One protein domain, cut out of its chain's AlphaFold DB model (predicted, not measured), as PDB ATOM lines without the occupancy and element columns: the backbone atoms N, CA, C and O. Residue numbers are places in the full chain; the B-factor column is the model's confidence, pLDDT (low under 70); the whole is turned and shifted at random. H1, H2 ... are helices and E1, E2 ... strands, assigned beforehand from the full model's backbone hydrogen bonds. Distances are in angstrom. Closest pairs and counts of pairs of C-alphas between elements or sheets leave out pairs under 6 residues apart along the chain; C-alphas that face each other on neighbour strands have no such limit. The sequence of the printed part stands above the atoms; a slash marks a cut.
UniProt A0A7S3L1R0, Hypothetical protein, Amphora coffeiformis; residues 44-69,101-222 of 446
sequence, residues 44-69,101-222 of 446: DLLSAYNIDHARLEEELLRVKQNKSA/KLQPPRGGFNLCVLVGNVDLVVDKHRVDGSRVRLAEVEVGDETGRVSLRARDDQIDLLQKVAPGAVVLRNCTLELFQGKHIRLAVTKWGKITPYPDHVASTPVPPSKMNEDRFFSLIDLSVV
ATOM      1  N   ASP A  44     -23.859 -13.802  13.519       96.12
ATOM      2  CA  ASP A  44     -22.722 -14.217  12.692       96.12
ATOM      3  C   ASP A  44     -23.174 -14.884  11.386       96.12
ATOM      4  O   ASP A  44     -22.413 -14.926  10.417       96.12
ATOM      5  N   LEU A  45     -24.426 -15.355  11.307       95.19
ATOM      6  CA  LEU A  45     -25.003 -15.938  10.090       95.19
ATOM      7  C   LEU A  45     -25.009 -14.950   8.914       95.19
ATOM      8  O   LEU A  45     -24.961 -15.361   7.754       95.19
ATOM      9  N   LEU A  46     -25.048 -13.649   9.210       92.12
ATOM     10  CA  LEU A  46     -25.060 -12.573   8.224       92.12
ATOM     11  C   LEU A  46     -23.666 -12.204   7.706       92.12
ATOM     12  O   LEU A  46     -23.547 -11.676   6.601       92.12
ATOM     13  N   SER A  47     -22.604 -12.542   8.443       90.62
ATOM     14  CA  SER A  47     -21.225 -12.228   8.035       90.62
ATOM     15  C   SER A  47     -20.841 -12.886   6.704       90.62
ATOM     16  O   SER A  47     -20.020 -12.367   5.954       90.62
ATOM     17  N   ALA A  48     -21.514 -13.984   6.356       87.56
ATOM     18  CA  ALA A  48     -21.368 -14.680   5.088       87.56
ATOM     19  C   ALA A  48     -21.837 -13.895   3.845       87.56
ATOM     20  O   ALA A  48     -21.489 -14.282   2.731       87.56
ATOM     21  N   TYR A  49     -22.635 -12.834   4.010       88.31
ATOM     22  CA  TYR A  49     -23.259 -12.100   2.902       88.31
ATOM     23  C   TYR A  49     -22.683 -10.696   2.678       88.31
ATOM     24  O   TYR A  49     -23.245  -9.949   1.880       88.31
ATOM     25  N   ASN A  50     -21.576 -10.330   3.341       88.69
ATOM     26  CA  ASN A  50     -20.964  -8.995   3.243       88.69
ATOM     27  C   ASN A  50     -22.002  -7.870   3.414       88.69
ATOM     28  O   ASN A  50     -22.184  -7.016   2.547       88.69
ATOM     29  N   ILE A  51     -22.749  -7.937   4.514       89.81
ATOM     30  CA  ILE A  51     -23.856  -7.025   4.791       89.81
ATOM     31  C   ILE A  51     -23.328  -5.719   5.381       89.81
ATOM     32  O   ILE A  51     -22.482  -5.730   6.276       89.81
ATOM     33  N   ASP A  52     -23.867  -4.596   4.903       90.81
ATOM     34  CA  ASP A  52     -23.649  -3.295   5.528       90.81
ATOM     35  C   ASP A  52     -24.455  -3.221   6.831       90.81
ATOM     36  O   ASP A  52     -25.689  -3.203   6.824       90.81
ATOM     37  N   HIS A  53     -23.749  -3.182   7.961       89.31
ATOM     38  CA  HIS A  53     -24.365  -3.117   9.282       89.31
ATOM     39  C   HIS A  53     -25.247  -1.876   9.475       89.31
ATOM     40  O   HIS A  53     -26.256  -1.971  10.168       89.31
ATOM     41  N   ALA A  54     -24.917  -0.733   8.866       92.31
ATOM     42  CA  ALA A  54     -25.732   0.472   9.004       92.31
ATOM     43  C   ALA A  54     -27.087   0.300   8.303       92.31
ATOM     44  O   ALA A  54     -28.133   0.555   8.901       92.31
ATOM     45  N   ARG A  55     -27.073  -0.225   7.071       92.56
ATOM     46  CA  ARG A  55     -28.298  -0.533   6.313       92.56
ATOM     47  C   ARG A  55     -29.123  -1.636   6.961       92.56
ATOM     48  O   ARG A  55     -30.347  -1.591   6.920       92.56
ATOM     49  N   LEU A  56     -28.463  -2.623   7.561       93.31
ATOM     50  CA  LEU A  56     -29.130  -3.700   8.285       93.31
ATOM     51  C   LEU A  56     -29.984  -3.163   9.440       93.31
ATOM     52  O   LEU A  56     -31.132  -3.576   9.592       93.31
ATOM     53  N   GLU A  57     -29.435  -2.254  10.247       93.38
ATOM     54  CA  GLU A  57     -30.163  -1.650  11.368       93.38
ATOM     55  C   GLU A  57     -31.310  -0.744  10.882       93.38
ATOM     56  O   GLU A  57     -32.390  -0.753  11.474       93.38
ATOM     57  N   GLU A  58     -31.124  -0.018   9.775       93.69
ATOM     58  CA  GLU A  58     -32.189   0.778   9.148       93.69
ATOM     59  C   GLU A  58     -33.354  -0.100   8.666       93.69
ATOM     60  O   GLU A  58     -34.514   0.161   8.996       93.69
ATOM     61  N   GLU A  59     -33.063  -1.192   7.955       93.81
ATOM     62  CA  GLU A  59     -34.091  -2.123   7.482       93.81
ATOM     63  C   GLU A  59     -34.779  -2.870   8.637       93.81
ATOM     64  O   GLU A  59     -35.996  -3.065   8.607       93.81
ATOM     65  N   LEU A  60     -34.061  -3.208   9.714       93.19
ATOM     66  CA  LEU A  60     -34.669  -3.748  10.938       93.19
ATOM     67  C   LEU A  60     -35.697  -2.781  11.545       93.19
ATOM     68  O   LEU A  60     -36.804  -3.194  11.906       93.19
ATOM     69  N   LEU A  61     -35.359  -1.491  11.633       93.81
ATOM     70  CA  LEU A  61     -36.275  -0.459  12.123       93.81
ATOM     71  C   LEU A  61     -37.482  -0.293  11.195       93.81
ATOM     72  O   LEU A  61     -38.618  -0.231  11.677       93.81
ATOM     73  N   ARG A  62     -37.260  -0.284   9.878       94.00
ATOM     74  CA  ARG A  62     -38.320  -0.193   8.865       94.00
ATOM     75  C   ARG A  62     -39.306  -1.356   8.967       94.00
ATOM     76  O   ARG A  62     -40.518  -1.142   9.019       94.00
ATOM     77  N   VAL A  63     -38.810  -2.590   9.059       92.75
ATOM     78  CA  VAL A  63     -39.642  -3.793   9.223       92.75
ATOM     79  C   VAL A  63     -40.450  -3.728  10.521       92.75
ATOM     80  O   VAL A  63     -41.643  -4.048  10.521       92.75
ATOM     81  N   LYS A  64     -39.842  -3.268  11.622       91.06
ATOM     82  CA  LYS A  64     -40.528  -3.098  12.910       91.06
ATOM     83  C   LYS A  64     -41.682  -2.096  12.815       91.06
ATOM     84  O   LYS A  64     -42.780  -2.390  13.294       91.06
ATOM     85  N   GLN A  65     -41.468  -0.959  12.154       92.25
ATOM     86  CA  GLN A  65     -42.511   0.044  11.920       92.25
ATOM     87  C   GLN A  65     -43.654  -0.524  11.070       92.25
ATOM     88  O   GLN A  65     -44.813  -0.450  11.484       92.25
ATOM     89  N   ASN A  66     -43.339  -1.189   9.956       91.25
ATOM     90  CA  ASN A  66     -44.342  -1.807   9.084       91.25
ATOM     91  C   ASN A  66     -45.183  -2.859   9.821       91.25
ATOM     92  O   ASN A  66     -46.404  -2.901   9.661       91.25
ATOM     93  N   LYS A  67     -44.556  -3.672  10.680       88.06
ATOM     94  CA  LYS A  67     -45.258  -4.667  11.504       88.06
ATOM     95  C   LYS A  67     -46.215  -4.007  12.503       88.06
ATOM     96  O   LYS A  67     -47.332  -4.487  12.675       88.06
ATOM     97  N   SER A  68     -45.811  -2.899  13.130       86.81
ATOM     98  CA  SER A  68     -46.676  -2.154  14.060       86.81
ATOM     99  C   SER A  68     -47.845  -1.445  13.363       86.81
ATOM    100  O   SER A  68     -48.963  -1.445  13.881       86.81
ATOM    101  N   ALA A  69     -47.626  -0.915  12.156       87.69
ATOM    102  CA  ALA A  69     -48.673  -0.287  11.355       87.69
ATOM    103  C   ALA A  69     -49.727  -1.311  10.902       87.69
ATOM    104  O   ALA A  69     -50.923  -1.062  11.034       87.69
ATOM    105  N   LYS A 101     -28.297 -12.343  -7.506       73.06
ATOM    106  CA  LYS A 101     -28.601 -13.713  -7.131       73.06
ATOM    107  C   LYS A 101     -27.661 -14.099  -5.999       73.06
ATOM    108  O   LYS A 101     -26.589 -14.653  -6.237       73.06
ATOM    109  N   LEU A 102     -28.061 -13.751  -4.780       82.88
ATOM    110  CA  LEU A 102     -27.373 -14.141  -3.565       82.88
ATOM    111  C   LEU A 102     -27.293 -15.665  -3.551       82.88
ATOM    112  O   LEU A 102     -28.270 -16.369  -3.826       82.88
ATOM    113  N   GLN A 103     -26.095 -16.174  -3.292       85.00
ATOM    114  CA  GLN A 103     -25.891 -17.597  -3.088       85.00
ATOM    115  C   GLN A 103     -25.772 -17.835  -1.592       85.00
ATOM    116  O   GLN A 103     -25.014 -17.120  -0.936       85.00
ATOM    117  N   PRO A 104     -26.492 -18.824  -1.041       86.19
ATOM    118  CA  PRO A 104     -26.295 -19.181   0.346       86.19
ATOM    119  C   PRO A 104     -24.849 -19.653   0.550       86.19
ATOM    120  O   PRO A 104     -24.295 -20.335  -0.326       86.19
ATOM    121  N   PRO A 105     -24.221 -19.306   1.682       88.94
ATOM    122  CA  PRO A 105     -22.871 -19.743   1.974       88.94
ATOM    123  C   PRO A 105     -22.781 -21.262   1.988       88.94
ATOM    124  O   PRO A 105     -23.690 -21.971   2.423       88.94
ATOM    125  N   ARG A 106     -21.640 -21.769   1.519       87.31
ATOM    126  CA  ARG A 106     -21.327 -23.192   1.595       87.31
ATOM    127  C   ARG A 106     -20.747 -23.493   2.967       87.31
ATOM    128  O   ARG A 106     -19.733 -22.918   3.342       87.31
ATOM    129  N   GLY A 107     -21.349 -24.436   3.675       89.50
ATOM    130  CA  GLY A 107     -20.862 -24.883   4.975       89.50
ATOM    131  C   GLY A 107     -21.999 -25.099   5.957       89.50
ATOM    132  O   GLY A 107     -23.098 -24.579   5.782       89.50
ATOM    133  N   GLY A 108     -21.724 -25.912   6.970       94.94
ATOM    134  CA  GLY A 108     -22.631 -26.118   8.084       94.94
ATOM    135  C   GLY A 108     -22.304 -25.181   9.234       94.94
ATOM    136  O   GLY A 108     -21.138 -25.036   9.600       94.94
ATOM    137  N   PHE A 109     -23.331 -24.616   9.845       97.56
ATOM    138  CA  PHE A 109     -23.243 -23.863  11.086       97.56
ATOM    139  C   PHE A 109     -23.619 -24.764  12.263       97.56
ATOM    140  O   PHE A 109     -24.411 -25.702  12.117       97.56
ATOM    141  N   ASN A 110     -23.040 -24.494  13.432       98.00
ATOM    142  CA  ASN A 110     -23.499 -25.078  14.686       98.00
ATOM    143  C   ASN A 110     -23.944 -23.944  15.600       98.00
ATOM    144  O   ASN A 110     -23.212 -22.971  15.761       98.00
ATOM    145  N   LEU A 111     -25.125 -24.071  16.194       98.44
ATOM    146  CA  LEU A 111     -25.691 -23.064  17.081       98.44
ATOM    147  C   LEU A 111     -26.277 -23.734  18.324       98.44
ATOM    148  O   LEU A 111     -26.744 -24.873  18.267       98.44
ATOM    149  N   CYS A 112     -26.266 -23.016  19.441       98.50
ATOM    150  CA  CYS A 112     -27.067 -23.338  20.616       98.50
ATOM    151  C   CYS A 112     -28.033 -22.173  20.824       98.50
ATOM    152  O   CYS A 112     -27.588 -21.055  21.051       98.50
ATOM    153  N   VAL A 113     -29.330 -22.420  20.653       98.69
ATOM    154  CA  VAL A 113     -30.359 -21.375  20.529       98.69
ATOM    155  C   VAL A 113     -31.589 -21.729  21.347       98.69
ATOM    156  O   VAL A 113     -31.879 -22.907  21.568       98.69
ATOM    157  N   LEU A 114     -32.322 -20.711  21.780       98.69
ATOM    158  CA  LEU A 114     -33.657 -20.859  22.346       98.69
ATOM    159  C   LEU A 114     -34.683 -21.079  21.233       98.69
ATOM    160  O   LEU A 114     -34.523 -20.589  20.115       98.69
ATOM    161  N   VAL A 115     -35.736 -21.821  21.560       98.56
ATOM    162  CA  VAL A 115     -36.896 -22.083  20.707       98.56
ATOM    163  C   VAL A 115     -38.039 -21.169  21.139       98.56
ATOM    164  O   VAL A 115     -38.443 -21.186  22.303       98.56
ATOM    165  N   GLY A 116     -38.533 -20.377  20.192       97.88
ATOM    166  CA  GLY A 116     -39.711 -19.529  20.312       97.88
ATOM    167  C   GLY A 116     -40.956 -20.183  19.715       97.88
ATOM    168  O   GLY A 116     -41.254 -21.348  19.982       97.88
ATOM    169  N   ASN A 117     -41.691 -19.416  18.910       97.56
ATOM    170  CA  ASN A 117     -42.946 -19.854  18.300       97.56
ATOM    171  C   ASN A 117     -42.727 -20.960  17.256       97.56
ATOM    172  O   ASN A 117     -41.760 -20.924  16.496       97.56
ATOM    173  N   VAL A 118     -43.639 -21.937  17.217       98.31
ATOM    174  CA  VAL A 118     -43.642 -23.047  16.250       98.31
ATOM    175  C   VAL A 118     -44.914 -22.966  15.410       98.31
ATOM    176  O   VAL A 118     -45.974 -23.419  15.842       98.31
ATOM    177  N   ASP A 119     -44.793 -22.450  14.189       98.00
ATOM    178  CA  ASP A 119     -45.922 -22.242  13.286       98.00
ATOM    179  C   ASP A 119     -45.973 -23.342  12.223       98.00
ATOM    180  O   ASP A 119     -45.123 -23.425  11.333       98.00
ATOM    181  N   LEU A 120     -46.983 -24.213  12.301       98.00
ATOM    182  CA  LEU A 120     -47.244 -25.235  11.283       98.00
ATOM    183  C   LEU A 120     -47.747 -24.577   9.990       98.00
ATOM    184  O   LEU A 120     -48.899 -24.168   9.895       98.00
ATOM    185  N   VAL A 121     -46.880 -24.510   8.978       97.88
ATOM    186  CA  VAL A 121     -47.184 -23.902   7.671       97.88
ATOM    187  C   VAL A 121     -47.811 -24.910   6.714       97.88
ATOM    188  O   VAL A 121     -48.692 -24.571   5.927       97.88
ATOM    189  N   VAL A 122     -47.348 -26.161   6.748       98.06
ATOM    190  CA  VAL A 122     -47.898 -27.238   5.920       98.06
ATOM    191  C   VAL A 122     -48.169 -28.442   6.793       98.06
ATOM    192  O   VAL A 122     -47.283 -28.920   7.496       98.06
ATOM    193  N   ASP A 123     -49.377 -28.971   6.682       97.69
ATOM    194  CA  ASP A 123     -49.755 -30.239   7.280       97.69
ATOM    195  C   ASP A 123     -50.710 -30.964   6.333       97.69
ATOM    196  O   ASP A 123     -51.893 -30.632   6.228       97.69
ATOM    197  N   LYS A 124     -50.169 -31.892   5.543       97.75
ATOM    198  CA  LYS A 124     -50.920 -32.550   4.473       97.75
ATOM    199  C   LYS A 124     -50.681 -34.052   4.466       97.75
ATOM    200  O   LYS A 124     -49.542 -34.505   4.485       97.75
ATOM    201  N   HIS A 125     -51.764 -34.813   4.325       97.25
ATOM    202  CA  HIS A 125     -51.700 -36.237   4.009       97.25
ATOM    203  C   HIS A 125     -51.541 -36.433   2.495       97.25
ATOM    204  O   HIS A 125     -52.215 -35.788   1.684       97.25
ATOM    205  N   ARG A 126     -50.610 -37.296   2.103       96.12
ATOM    206  CA  ARG A 126     -50.392 -37.736   0.726       96.12
ATOM    207  C   ARG A 126     -51.316 -38.912   0.395       96.12
ATOM    208  O   ARG A 126     -51.901 -39.535   1.274       96.12
ATOM    209  N   VAL A 127     -51.419 -39.219  -0.898       97.19
ATOM    210  CA  VAL A 127     -52.233 -40.335  -1.419       97.19
ATOM    211  C   VAL A 127     -51.729 -41.713  -0.981       97.19
ATOM    212  O   VAL A 127     -52.499 -42.663  -0.967       97.19
ATOM    213  N   ASP A 128     -50.452 -41.814  -0.609       96.19
ATOM    214  CA  ASP A 128     -49.821 -43.023  -0.067       96.19
ATOM    215  C   ASP A 128     -50.053 -43.191   1.450       96.19
ATOM    216  O   ASP A 128     -49.519 -44.113   2.058       96.19
ATOM    217  N   GLY A 129     -50.829 -42.294   2.074       95.94
ATOM    218  CA  GLY A 129     -51.085 -42.277   3.514       95.94
ATOM    219  C   GLY A 129     -49.979 -41.619   4.346       95.94
ATOM    220  O   GLY A 129     -50.171 -41.411   5.543       95.94
ATOM    221  N   SER A 130     -48.844 -41.240   3.745       95.88
ATOM    222  CA  SER A 130     -47.794 -40.511   4.461       95.88
ATOM    223  C   SER A 130     -48.228 -39.074   4.767       95.88
ATOM    224  O   SER A 130     -48.954 -38.440   3.999       95.88
ATOM    225  N   ARG A 131     -47.785 -38.531   5.903       96.81
ATOM    226  CA  ARG A 131     -48.061 -37.148   6.311       96.81
ATOM    227  C   ARG A 131     -46.814 -36.306   6.076       96.81
ATOM    228  O   ARG A 131     -45.735 -36.682   6.509       96.81
ATOM    229  N   VAL A 132     -46.964 -35.178   5.389       97.38
ATOM    230  CA  VAL A 132     -45.899 -34.196   5.166       97.38
ATOM    231  C   VAL A 132     -46.182 -33.001   6.054       97.38
ATOM    232  O   VAL A 132     -47.177 -32.301   5.839       97.38
ATOM    233  N   ARG A 133     -45.303 -32.764   7.030       98.12
ATOM    234  CA  ARG A 133     -45.395 -31.604   7.918       98.12
ATOM    235  C   ARG A 133     -44.221 -30.660   7.722       98.12
ATOM    236  O   ARG A 133     -43.068 -31.080   7.616       98.12
ATOM    237  N   LEU A 134     -44.521 -29.369   7.710       98.25
ATOM    238  CA  LEU A 134     -43.546 -28.295   7.649       98.25
ATOM    239  C   LEU A 134     -43.929 -27.197   8.633       98.25
ATOM    240  O   LEU A 134     -45.044 -26.683   8.566       98.25
ATOM    241  N   ALA A 135     -42.984 -26.799   9.476       98.44
ATOM    242  CA  ALA A 135     -43.137 -25.654  10.359       98.44
ATOM    243  C   ALA A 135     -42.064 -24.594  10.094       98.44
ATOM    244  O   ALA A 135     -40.927 -24.918   9.729       98.44
ATOM    245  N   GLU A 136     -42.434 -23.337  10.307       98.31
ATOM    246  CA  GLU A 136     -41.495 -22.245  10.539       98.31
ATOM    247  C   GLU A 136     -41.384 -22.041  12.047       98.31
ATOM    248  O   GLU A 136     -42.379 -21.852  12.738       98.31
ATOM    249  N   VAL A 137     -40.166 -22.171  12.565       98.56
ATOM    250  CA  VAL A 137     -39.894 -22.109  14.000       98.56
ATOM    251  C   VAL A 137     -38.975 -20.941  14.277       98.56
ATOM    252  O   VAL A 137     -37.892 -20.860  13.702       98.56
ATOM    253  N   GLU A 138     -39.376 -20.040  15.159       98.38
ATOM    254  CA  GLU A 138     -38.500 -18.969  15.612       98.38
ATOM    255  C   GLU A 138     -37.430 -19.558  16.532       98.38
ATOM    256  O   GLU A 138     -37.738 -20.213  17.526       98.38
ATOM    257  N   VAL A 139     -36.161 -19.342  16.197       98.69
ATOM    258  CA  VAL A 139     -35.037 -19.715  17.058       98.69
ATOM    259  C   VAL A 139     -34.082 -18.542  17.199       98.69
ATOM    260  O   VAL A 139     -33.891 -17.778  16.252       98.69
ATOM    261  N   GLY A 140     -33.459 -18.391  18.363       98.44
ATOM    262  CA  GLY A 140     -32.594 -17.242  18.585       98.44
ATOM    263  C   GLY A 140     -31.736 -17.286  19.839       98.44
ATOM    264  O   GLY A 140     -31.852 -18.173  20.681       98.44
ATOM    265  N   ASP A 141     -30.865 -16.297  19.941       98.56
ATOM    266  CA  ASP A 141     -30.026 -15.997  21.096       98.56
ATOM    267  C   ASP A 141     -30.118 -14.491  21.412       98.56
ATOM    268  O   ASP A 141     -30.982 -13.773  20.894       98.56
ATOM    269  N   GLU A 142     -29.248 -13.981  22.280       98.19
ATOM    270  CA  GLU A 142     -29.201 -12.561  22.628       98.19
ATOM    271  C   GLU A 142     -28.823 -11.641  21.453       98.19
ATOM    272  O   GLU A 142     -29.092 -10.435  21.501       98.19
ATOM    273  N   THR A 143     -28.221 -12.185  20.392       97.81
ATOM    274  CA  THR A 143     -27.760 -11.420  19.226       97.81
ATOM    275  C   THR A 143     -28.865 -11.213  18.192       97.81
ATOM    276  O   THR A 143     -28.863 -10.196  17.492       97.81
ATOM    277  N   GLY A 144     -29.841 -12.123  18.137       97.69
ATOM    278  CA  GLY A 144     -31.000 -12.045  17.254       97.69
ATOM    279  C   GLY A 144     -31.777 -13.354  17.175       97.69
ATOM    280  O   GLY A 144     -31.448 -14.348  17.824       97.69
ATOM    281  N   ARG A 145     -32.806 -13.363  16.332       97.94
ATOM    282  CA  ARG A 145     -33.581 -14.555  15.983       97.94
ATOM    283  C   ARG A 145     -33.713 -14.731  14.474       97.94
ATOM    284  O   ARG A 145     -33.605 -13.782  13.693       97.94
ATOM    285  N   VAL A 146     -33.951 -15.969  14.067       98.31
ATOM    286  CA  VAL A 146     -34.051 -16.423  12.679       98.31
ATOM    287  C   VAL A 146     -35.077 -17.558  12.588       98.31
ATOM    288  O   VAL A 146     -35.265 -18.319  13.536       98.31
ATOM    289  N   SER A 147     -35.751 -17.688  11.450       98.44
ATOM    290  CA  SER A 147     -36.705 -18.764  11.193       98.44
ATOM    291  C   SER A 147     -35.964 -20.042  10.808       98.44
ATOM    292  O   SER A 147     -35.227 -20.084   9.819       98.44
ATOM    293  N   LEU A 148     -36.197 -21.107  11.563       98.69
ATOM    294  CA  LEU A 148     -35.788 -22.473  11.281       98.69
ATOM    295  C   LEU A 148     -36.913 -23.210  10.548       98.69
ATOM    296  O   LEU A 148     -38.044 -23.294  11.020       98.69
ATOM    297  N   ARG A 149     -36.588 -23.803   9.403       98.38
ATOM    298  CA  ARG A 149     -37.486 -24.672   8.648       98.38
ATOM    299  C   ARG A 149     -37.410 -26.099   9.197       98.38
ATOM    300  O   ARG A 149     -36.455 -26.818   8.899       98.38
ATOM    301  N   ALA A 150     -38.422 -26.513   9.954       98.31
ATOM    302  CA  ALA A 150     -38.501 -27.839  10.573       98.31
ATOM    303  C   ALA A 150     -39.453 -28.774   9.810       98.31
ATOM    304  O   ALA A 150     -40.477 -28.335   9.284       98.31
ATOM    305  N   ARG A 151     -39.120 -30.069   9.745       97.69
ATOM    306  CA  ARG A 151     -39.927 -31.108   9.077       97.69
ATOM    307  C   ARG A 151     -40.249 -32.265  10.011       97.69
ATOM    308  O   ARG A 151     -39.387 -32.676  10.785       97.69
ATOM    309  N   ASP A 152     -41.455 -32.805   9.874       96.88
ATOM    310  CA  ASP A 152     -41.899 -34.052  10.510       96.88
ATOM    311  C   ASP A 152     -41.516 -34.133  12.003       96.88
ATOM    312  O   ASP A 152     -41.921 -33.267  12.779       96.88
ATOM    313  N   ASP A 153     -40.713 -35.119  12.411       97.56
ATOM    314  CA  ASP A 153     -40.322 -35.355  13.811       97.56
ATOM    315  C   ASP A 153     -39.541 -34.191  14.444       97.56
ATOM    316  O   ASP A 153     -39.532 -34.027  15.666       97.56
ATOM    317  N   GLN A 154     -38.890 -33.350  13.631       98.19
ATOM    318  CA  GLN A 154     -38.216 -32.147  14.129       98.19
ATOM    319  C   GLN A 154     -39.223 -31.178  14.753       98.19
ATOM    320  O   GLN A 154     -38.890 -30.492  15.714       98.19
ATOM    321  N   ILE A 155     -40.444 -31.130  14.215       98.50
ATOM    322  CA  ILE A 155     -41.513 -30.256  14.699       98.50
ATOM    323  C   ILE A 155     -41.970 -30.734  16.075       98.50
ATOM    324  O   ILE A 155     -42.019 -29.937  17.005       98.50
ATOM    325  N   ASP A 156     -42.215 -32.037  16.227       98.12
ATOM    326  CA  ASP A 156     -42.625 -32.616  17.511       98.12
ATOM    327  C   ASP A 156     -41.543 -32.429  18.582       98.12
ATOM    328  O   ASP A 156     -41.847 -32.180  19.749       98.12
ATOM    329  N   LEU A 157     -40.265 -32.534  18.196       98.44
ATOM    330  CA  LEU A 157     -39.138 -32.255  19.084       98.44
ATOM    331  C   LEU A 157     -39.128 -30.788  19.520       98.44
ATOM    332  O   LEU A 157     -39.017 -30.514  20.712       98.44
ATOM    333  N   LEU A 158     -39.263 -29.851  18.581       98.38
ATOM    334  CA  LEU A 158     -39.240 -28.414  18.866       98.38
ATOM    335  C   LEU A 158     -40.430 -27.977  19.726       98.38
ATOM    336  O   LEU A 158     -40.234 -27.226  20.676       98.38
ATOM    337  N   GLN A 159     -41.629 -28.505  19.471       98.25
ATOM    338  CA  GLN A 159     -42.817 -28.238  20.288       98.25
ATOM    339  C   GLN A 159     -42.658 -28.725  21.731       98.25
ATOM    340  O   GLN A 159     -43.092 -28.047  22.653       98.25
ATOM    341  N   LYS A 160     -42.022 -29.885  21.940       98.19
ATOM    342  CA  LYS A 160     -41.759 -30.416  23.288       98.19
ATOM    343  C   LYS A 160     -40.708 -29.614  24.047       98.19
ATOM    344  O   LYS A 160     -40.731 -29.604  25.272       98.19
ATOM    345  N   VAL A 161     -39.758 -29.016  23.329       97.50
ATOM    346  CA  VAL A 161     -38.678 -28.229  23.936       97.50
ATOM    347  C   VAL A 161     -39.111 -26.786  24.199       97.50
ATOM    348  O   VAL A 161     -38.577 -26.178  25.116       97.50
ATOM    349  N   ALA A 162     -40.063 -26.234  23.444       95.19
ATOM    350  CA  ALA A 162     -40.510 -24.853  23.608       95.19
ATOM    351  C   ALA A 162     -41.307 -24.634  24.919       95.19
ATOM    352  O   ALA A 162     -42.253 -25.381  25.181       95.19
ATOM    353  N   PRO A 163     -41.008 -23.588  25.720       94.38
ATOM    354  CA  PRO A 163     -39.845 -22.702  25.640       94.38
ATOM    355  C   PRO A 163     -38.591 -23.368  26.241       94.38
ATOM    356  O   PRO A 163     -38.586 -23.787  27.397       94.38
ATOM    357  N   GLY A 164     -37.503 -23.438  25.474       97.38
ATOM    358  CA  GLY A 164     -36.282 -24.130  25.898       97.38
ATOM    359  C   GLY A 164     -35.166 -24.034  24.866       97.38
ATOM    360  O   GLY A 164     -35.320 -23.369  23.847       97.38
ATOM    361  N   ALA A 165     -34.025 -24.672  25.132       98.38
ATOM    362  CA  ALA A 165     -32.845 -24.587  24.273       98.38
ATOM    363  C   ALA A 165     -32.623 -25.857  23.442       98.38
ATOM    364  O   ALA A 165     -32.765 -26.985  23.925       98.38
ATOM    365  N   VAL A 166     -32.194 -25.667  22.196       98.62
ATOM    366  CA  VAL A 166     -31.773 -26.729  21.280       98.62
ATOM    367  C   VAL A 166     -30.367 -26.475  20.755       98.62
ATOM    368  O   VAL A 166     -29.889 -25.344  20.659       98.62
ATOM    369  N   VAL A 167     -29.701 -27.561  20.385       98.62
ATOM    370  CA  VAL A 167     -28.406 -27.560  19.716       98.62
ATOM    371  C   VAL A 167     -28.629 -27.958  18.263       98.62
ATOM    372  O   VAL A 167     -29.078 -29.069  17.967       98.62
ATOM    373  N   LEU A 168     -28.313 -27.042  17.354       98.56
ATOM    374  CA  LEU A 168     -28.328 -27.257  15.914       98.56
ATOM    375  C   LEU A 168     -26.904 -27.569  15.468       98.56
ATOM    376  O   LEU A 168     -25.985 -26.794  15.730       98.56
ATOM    377  N   ARG A 169     -26.702 -28.701  14.797       97.81
ATOM    378  CA  ARG A 169     -25.403 -29.095  14.244       97.81
ATOM    379  C   ARG A 169     -25.488 -29.217  12.739       97.81
ATOM    380  O   ARG A 169     -26.397 -29.877  12.231       97.81
ATOM    381  N   ASN A 170     -24.503 -28.648  12.052       96.69
ATOM    382  CA  ASN A 170     -24.374 -28.693  10.599       96.69
ATOM    383  C   ASN A 170     -25.677 -28.269   9.881       96.69
ATOM    384  O   ASN A 170     -26.168 -28.943   8.968       96.69
ATOM    385  N   CYS A 171     -26.269 -27.164  10.344       97.44
ATOM    386  CA  CYS A 171     -27.389 -26.509   9.674       97.44
ATOM    387  C   CYS A 171     -26.886 -25.605   8.545       97.44
ATOM    388  O   CYS A 171     -25.769 -25.103   8.590       97.44
ATOM    389  N   THR A 172     -27.708 -25.396   7.527       96.69
ATOM    390  CA  THR A 172     -27.414 -24.520   6.389       96.69
ATOM    391  C   THR A 172     -28.308 -23.292   6.429       96.69
ATOM    392  O   THR A 172     -29.386 -23.320   7.028       96.69
ATOM    393  N   LEU A 173     -27.876 -22.241   5.739       96.75
ATOM    394  CA  LEU A 173     -28.735 -21.122   5.387       96.75
ATOM    395  C   LEU A 173     -29.414 -21.404   4.043       96.75
ATOM    396  O   LEU A 173     -28.774 -21.863   3.095       96.75
ATOM    397  N   GLU A 174     -30.710 -21.138   3.971       95.00
ATOM    398  CA  GLU A 174     -31.514 -21.155   2.754       95.00
ATOM    399  C   GLU A 174     -32.066 -19.751   2.498       95.00
ATOM    400  O   GLU A 174     -32.402 -19.027   3.433       95.00
ATOM    401  N   LEU A 175     -32.189 -19.379   1.223       94.50
ATOM    402  CA  LEU A 175     -32.816 -18.123   0.825       94.50
ATOM    403  C   LEU A 175     -34.262 -18.373   0.408       94.50
ATOM    404  O   LEU A 175     -34.541 -19.007  -0.611       94.50
ATOM    405  N   PHE A 176     -35.199 -17.838   1.176       93.94
ATOM    406  CA  PHE A 176     -36.592 -17.767   0.793       93.94
ATOM    407  C   PHE A 176     -36.821 -16.630  -0.195       93.94
ATOM    408  O   PHE A 176     -36.425 -15.486   0.039       93.94
ATOM    409  N   GLN A 177     -37.452 -16.971  -1.323       91.94
ATOM    410  CA  GLN A 177     -37.690 -16.054  -2.444       91.94
ATOM    411  C   GLN A 177     -36.405 -15.368  -2.949       91.94
ATOM    412  O   GLN A 177     -36.463 -14.301  -3.546       91.94
ATOM    413  N   GLY A 178     -35.236 -15.974  -2.703       89.88
ATOM    414  CA  GLY A 178     -33.935 -15.425  -3.091       89.88
ATOM    415  C   GLY A 178     -33.427 -14.259  -2.234       89.88
ATOM    416  O   GLY A 178     -32.341 -13.767  -2.522       89.88
ATOM    417  N   LYS A 179     -34.162 -13.842  -1.195       92.88
ATOM    418  CA  LYS A 179     -33.856 -12.617  -0.440       92.88
ATOM    419  C   LYS A 179     -33.920 -12.717   1.081       92.88
ATOM    420  O   LYS A 179     -33.180 -12.009   1.744       92.88
ATOM    421  N   HIS A 180     -34.747 -13.589   1.646       94.94
ATOM    422  CA  HIS A 180     -34.878 -13.718   3.101       94.94
ATOM    423  C   HIS A 180     -34.143 -14.960   3.591       94.94
ATOM    424  O   HIS A 180     -34.253 -16.012   2.964       94.94
ATOM    425  N   ILE A 181     -33.431 -14.892   4.713       96.06
ATOM    426  CA  ILE A 181     -32.712 -16.066   5.227       96.06
ATOM    427  C   ILE A 181     -33.602 -16.973   6.072       96.06
ATOM    428  O   ILE A 181     -34.436 -16.513   6.850       96.06
ATOM    429  N   ARG A 182     -33.372 -18.279   5.971       97.44
ATOM    430  CA  ARG A 182     -33.886 -19.299   6.887       97.44
ATOM    431  C   ARG A 182     -32.782 -20.274   7.254       97.44
ATOM    432  O   ARG A 182     -31.911 -20.557   6.435       97.44
ATOM    433  N   LEU A 183     -32.843 -20.827   8.458       98.19
ATOM    434  CA  LEU A 183     -32.053 -21.996   8.819       98.19
ATOM    435  C   LEU A 183     -32.767 -23.270   8.365       98.19
ATOM    436  O   LEU A 183     -33.989 -23.374   8.435       98.19
ATOM    437  N   ALA A 184     -31.994 -24.268   7.955       97.88
ATOM    438  CA  ALA A 184     -32.478 -25.620   7.718       97.88
ATOM    439  C   ALA A 184     -31.453 -26.640   8.217       97.88
ATOM    440  O   ALA A 184     -30.241 -26.441   8.107       97.88
ATOM    441  N   VAL A 185     -31.920 -27.764   8.756       97.62
ATOM    442  CA  VAL A 185     -31.030 -28.868   9.135       97.62
ATOM    443  C   VAL A 185     -30.720 -29.694   7.887       97.62
ATOM    444  O   VAL A 185     -31.627 -30.163   7.202       97.62
ATOM    445  N   THR A 186     -29.434 -29.856   7.566       94.31
ATOM    446  CA  THR A 186     -29.011 -30.624   6.384       94.31
ATOM    447  C   THR A 186     -29.212 -32.129   6.592       94.31
ATOM    448  O   THR A 186     -29.435 -32.588   7.710       94.31
ATOM    449  N   LYS A 187     -29.050 -32.942   5.535       94.69
ATOM    450  CA  LYS A 187     -29.086 -34.418   5.648       94.69
ATOM    451  C   LYS A 187     -28.030 -34.994   6.604       94.69
ATOM    452  O   LYS A 187     -28.172 -36.108   7.087       94.69
ATOM    453  N   TRP A 188     -26.950 -34.245   6.814       94.69
ATOM    454  CA  TRP A 188     -25.852 -34.576   7.720       94.69
ATOM    455  C   TRP A 188     -25.934 -33.774   9.026       94.69
ATOM    456  O   TRP A 188     -24.998 -33.793   9.825       94.69
ATOM    457  N   GLY A 189     -26.990 -32.981   9.187       96.94
ATOM    458  CA  GLY A 189     -27.239 -32.157  10.350       96.94
ATOM    459  C   GLY A 189     -28.054 -32.897  11.394       96.94
ATOM    460  O   GLY A 189     -28.669 -33.931  11.129       96.94
ATOM    461  N   LYS A 190     -28.046 -32.359  12.610       97.12
ATOM    462  CA  LYS A 190     -28.801 -32.912  13.732       97.12
ATOM    463  C   LYS A 190     -29.360 -31.787  14.588       97.12
ATOM    464  O   LYS A 190     -28.676 -30.792  14.819       97.12
ATOM    465  N   ILE A 191     -30.580 -31.987  15.074       98.38
ATOM    466  CA  ILE A 191     -31.190 -31.190  16.133       98.38
ATOM    467  C   ILE A 191     -31.274 -32.040  17.400       98.38
ATOM    468  O   ILE A 191     -31.689 -33.200  17.347       98.38
ATOM    469  N   THR A 192     -30.847 -31.489  18.532       98.25
ATOM    470  CA  THR A 192     -30.953 -32.145  19.841       98.25
ATOM    471  C   THR A 192     -31.404 -31.151  20.905       98.25
ATOM    472  O   THR A 192     -30.964 -30.003  20.864       98.25
ATOM    473  N   PRO A 193     -32.228 -31.562  21.883       98.44
ATOM    474  CA  PRO A 193     -32.482 -30.755  23.072       98.44
ATOM    475  C   PRO A 193     -31.177 -30.495  23.834       98.44
ATOM    476  O   PRO A 193     -30.284 -31.344  23.838       98.44
ATOM    477  N   TYR A 194     -31.062 -29.335  24.475       98.00
ATOM    478  CA  TYR A 194     -29.995 -29.075  25.438       98.00
ATOM    479  C   TYR A 194     -30.395 -29.605  26.833       98.00
ATOM    480  O   TYR A 194     -31.549 -29.424  27.223       98.00
ATOM    481  N   PRO A 195     -29.477 -30.194  27.627       97.31
ATOM    482  CA  PRO A 195     -28.076 -30.489  27.313       97.31
ATOM    483  C   PRO A 195     -27.918 -31.718  26.402       97.31
ATOM    484  O   PRO A 195     -28.611 -32.716  26.568       97.31
ATOM    485  N   ASP A 196     -26.951 -31.679  25.478       95.75
ATOM    486  CA  ASP A 196     -26.678 -32.773  24.525       95.75
ATOM    487  C   ASP A 196     -25.492 -33.673  24.931       95.75
ATOM    488  O   ASP A 196     -25.042 -34.509  24.147       95.75
ATOM    489  N   HIS A 197     -24.979 -33.497  26.154       95.12
ATOM    490  CA  HIS A 197     -23.816 -34.196  26.718       95.12
ATOM    491  C   HIS A 197     -22.515 -34.070  25.905       95.12
ATOM    492  O   HIS A 197     -21.574 -34.842  26.112       95.12
ATOM    493  N   VAL A 198     -22.407 -33.088  25.007       93.94
ATOM    494  CA  VAL A 198     -21.170 -32.827  24.269       93.94
ATOM    495  C   VAL A 198     -20.397 -31.703  24.946       93.94
ATOM    496  O   VAL A 198     -20.851 -30.567  25.021       93.94
ATOM    497  N   ALA A 199     -19.174 -32.000  25.387       91.69
ATOM    498  CA  ALA A 199     -18.341 -31.065  26.149       91.69
ATOM    499  C   ALA A 199     -17.981 -29.760  25.408       91.69
ATOM    500  O   ALA A 199     -17.561 -28.799  26.044       91.69
ATOM    501  N   SER A 200     -18.082 -29.724  24.073       93.50
ATOM    502  CA  SER A 200     -17.853 -28.504  23.285       93.50
ATOM    503  C   SER A 200     -19.105 -27.647  23.102       93.50
ATOM    504  O   SER A 200     -18.987 -26.562  22.542       93.50
ATOM    505  N   THR A 201     -20.288 -28.140  23.472       97.12
ATOM    506  CA  THR A 201     -21.528 -27.372  23.354       97.12
ATOM    507  C   THR A 201     -21.482 -26.214  24.353       97.12
ATOM    508  O   THR A 201     -21.228 -26.458  25.536       97.12
ATOM    509  N   PRO A 202     -21.690 -24.962  23.908       96.75
ATOM    510  CA  PRO A 202     -21.708 -23.816  24.807       96.75
ATOM    511  C   PRO A 202     -22.907 -23.885  25.762       96.75
ATOM    512  O   PRO A 202     -23.840 -24.670  25.579       96.75
ATOM    513  N   VAL A 203     -22.874 -23.056  26.801       97.25
ATOM    514  CA  VAL A 203     -24.032 -22.839  27.679       97.25
ATOM    515  C   VAL A 203     -25.168 -22.230  26.841       97.25
ATOM    516  O   VAL A 203     -24.881 -21.410  25.967       97.25
ATOM    517  N   PRO A 204     -26.435 -22.628  27.058       97.12
ATOM    518  CA  PRO A 204     -27.556 -22.098  26.303       97.12
ATOM    519  C   PRO A 204     -27.700 -20.593  26.545       97.12
ATOM    520  O   PRO A 204     -27.419 -20.122  27.654       97.12
ATOM    521  N   PRO A 205     -28.161 -19.839  25.537       97.69
ATOM    522  CA  PRO A 205     -28.348 -18.408  25.677       97.69
ATOM    523  C   PRO A 205     -29.436 -18.102  26.711       97.69
ATOM    524  O   PRO A 205     -30.416 -18.835  26.852       97.69
ATOM    525  N   SER A 206     -29.259 -17.011  27.458       96.94
ATOM    526  CA  SER A 206     -30.161 -16.657  28.565       96.94
ATOM    527  C   SER A 206     -31.500 -16.079  28.107       96.94
ATOM    528  O   SER A 206     -32.485 -16.149  28.835       96.94
ATOM    529  N   LYS A 207     -31.525 -15.451  26.926       97.31
ATOM    530  CA  LYS A 207     -32.704 -14.788  26.361       97.31
ATOM    531  C   LYS A 207     -32.608 -14.736  24.844       97.31
ATOM    532  O   LYS A 207     -31.509 -14.695  24.303       97.31
ATOM    533  N   MET A 208     -33.760 -14.690  24.186       97.38
ATOM    534  CA  MET A 208     -33.862 -14.456  22.750       97.38
ATOM    535  C   MET A 208     -34.122 -12.971  22.491       97.38
ATOM    536  O   MET A 208     -34.898 -12.335  23.207       97.38
ATOM    537  N   ASN A 209     -33.453 -12.396  21.494       96.69
ATOM    538  CA  ASN A 209     -33.666 -11.009  21.102       96.69
ATOM    539  C   ASN A 209     -34.853 -10.887  20.135       96.69
ATOM    540  O   ASN A 209     -34.755 -11.203  18.949       96.69
ATOM    541  N   GLU A 210     -35.974 -10.396  20.660       94.44
ATOM    542  CA  GLU A 210     -37.233 -10.231  19.926       94.44
ATOM    543  C   GLU A 210     -37.188  -9.116  18.869       94.44
ATOM    544  O   GLU A 210     -37.923  -9.174  17.878       94.44
ATOM    545  N   ASP A 211     -36.324  -8.114  19.049       94.06
ATOM    546  CA  ASP A 211     -36.248  -6.942  18.171       94.06
ATOM    547  C   ASP A 211     -35.464  -7.218  16.882       94.06
ATOM    548  O   ASP A 211     -35.699  -6.572  15.860       94.06
ATOM    549  N   ARG A 212     -34.544  -8.187  16.903       96.06
ATOM    550  CA  ARG A 212     -33.645  -8.490  15.782       96.06
ATOM    551  C   ARG A 212     -34.037  -9.778  15.077       96.06
ATOM    552  O   ARG A 212     -33.437 -10.826  15.305       96.06
ATOM    553  N   PHE A 213     -35.039  -9.699  14.205       96.88
ATOM    554  CA  PHE A 213     -35.502 -10.850  13.430       96.88
ATOM    555  C   PHE A 213     -34.942 -10.849  11.999       96.88
ATOM    556  O   PHE A 213     -35.521 -10.266  11.084       96.88
ATOM    557  N   PHE A 214     -33.833 -11.560  11.785       96.94
ATOM    558  CA  PHE A 214     -33.097 -11.526  10.515       96.94
ATOM    559  C   PHE A 214     -33.824 -12.183   9.334       96.94
ATOM    560  O   PHE A 214     -33.554 -11.840   8.186       96.94
ATOM    561  N   SER A 215     -34.772 -13.095   9.574       96.88
ATOM    562  CA  SER A 215     -35.560 -13.712   8.494       96.88
ATOM    563  C   SER A 215     -36.579 -12.776   7.850       96.88
ATOM    564  O   SER A 215     -37.106 -13.112   6.794       96.88
ATOM    565  N   LEU A 216     -36.859 -11.619   8.454       95.31
ATOM    566  CA  LEU A 216     -37.758 -10.617   7.879       95.31
ATOM    567  C   LEU A 216     -37.032  -9.600   6.989       95.31
ATOM    568  O   LEU A 216     -37.685  -8.776   6.359       95.31
ATOM    569  N   ILE A 217     -35.701  -9.644   6.946       94.69
ATOM    570  CA  ILE A 217     -34.886  -8.653   6.246       94.69
ATOM    571  C   ILE A 217     -34.683  -9.088   4.799       94.69
ATOM    572  O   ILE A 217     -34.284 -10.225   4.527       94.69
ATOM    573  N   ASP A 218     -34.921  -8.163   3.874       93.38
ATOM    574  CA  ASP A 218     -34.591  -8.345   2.467       93.38
ATOM    575  C   ASP A 218     -33.079  -8.171   2.270       93.38
ATOM    576  O   ASP A 218     -32.551  -7.056   2.244       93.38
ATOM    577  N   LEU A 219     -32.360  -9.288   2.127       91.75
ATOM    578  CA  LEU A 219     -30.910  -9.252   1.970       91.75
ATOM    579  C   LEU A 219     -30.454  -8.493   0.724       91.75
ATOM    580  O   LEU A 219     -29.317  -8.034   0.692       91.75
ATOM    581  N   SER A 220     -31.295  -8.343  -0.301       88.88
ATOM    582  CA  SER A 220     -30.897  -7.648  -1.528       88.88
ATOM    583  C   SER A 220     -30.677  -6.144  -1.330       88.88
ATOM    584  O   SER A 220     -29.921  -5.542  -2.090       88.88
ATOM    585  N   VAL A 221     -31.284  -5.559  -0.292       89.31
ATOM    586  CA  VAL A 221     -31.174  -4.131   0.048       89.31
ATOM    587  C   VAL A 221     -29.942  -3.851   0.919       89.31
ATOM    588  O   VAL A 221     -29.321  -2.787   0.824       89.31
ATOM    589  N   VAL A 222     -29.564  -4.824   1.753       90.56
ATOM    590  CA  VAL A 222     -28.501  -4.676   2.763       90.56
ATOM    591  C   VAL A 222     -27.170  -5.309   2.354       90.56
ATOM    592  O   VAL A 222     -26.125  -4.937   2.890       90.56
TER     593      VAL A 222
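What this domain is: This is residues 44 to 69 and 101 to 222 of the 446 residues of the protein "Hypothetical protein" of Amphora coffeiformis (UniProt A0A7S3L1R0). What would one see first? A small closed barrel of five strands, E1 to E5, makes the core, and the tip of the hairpin E1 and E2, residues 126 to 130, sticks out as an arm. H3 packs on the outside of the barrel, while H2 and the short H4 make a group off the barrel, reached from E5 by a long stretch without named elements. What are the counts and size? The printed part has 148 residues with four named helices and five named strands, in the order H1 H2 E1 E2 E3 H3 E4 E5 H4, of mixed class; the barrel is mixed, and round its ring run E1 E2 E3 E5 E4 and back to E1. It is compact, with a radius of gyration of the C-alphas of 15.8 A and spans of 46 by 43 by 33 A.

Where its parts are: Where are the strands? E1 is residues 109 to 125, 31.8 A long, from C-alpha 109 at (-23.243, -23.863, 11.086); E2 is 131 to 141, 31.5 A; E3 is 144 to 151, 22.6 A; E4 is 164 to 176, 25.9 A; E5 is 180 to 193, 26.4 A. E1 bends by 109 degrees at residue 112, E4 by 93 at 170 and E5 by 101 at 188. Where are the helices? H1 is residues 44 to 49, H2 53 to 69, 24.6 A long, H3 153 to 161, and H4 219 to 222, ending at C-alpha 222 at (-28.501, -4.676, 2.763).

How they stand to each other: How does the ring close? E1, E2 and E3 form a meander, each strand the antiparallel neighbour of the one before, with N 116 and O 138 at 2.8 A and N 137 and O 148 at 2.9 A. E3 and E5 are parallel, with N 149 and O 183 at 2.8 A; the hairpin E5 and E4 has N 174 and O 182 at 2.8 A, and antiparallel E4 and E1 have N 113 and O 166 at 3.0 A. Where are the helices? H3 is on the barrel, outside it, at a height over the sheet of 6.4 A, and the sheet curls round it; H1 is also on it, outside, at 8.8 A. H2 is not on the barrel and touches H4 with residues 53 to 59 alone, the closest C-alphas being those of Arg 55 and Val 222, 5.5 A apart. What of the helix backbones? Every O i to N i+4 pair is within hydrogen-bond range in H2 and H3; H1 has 0 of 2, with 2 of 3 O i to N i+3 pairs within range, and H4 is too short for an i+4 pair.

The domain as a whole: How far does it reach? The two C-alphas farthest apart, those of Ala 54 and Asp 128, are 50.5 A apart. Where is the printed part broken? Residues 70 to 100 are not printed, and C-alphas 69 and 101 are 30.4 A apart across the cut. Which link is long, and is confidence low anywhere? The link E5 to H4 is long, with 25 residues; no printed residue is under 70 in pLDDT, and the mean of the printed part of this model is 95.2.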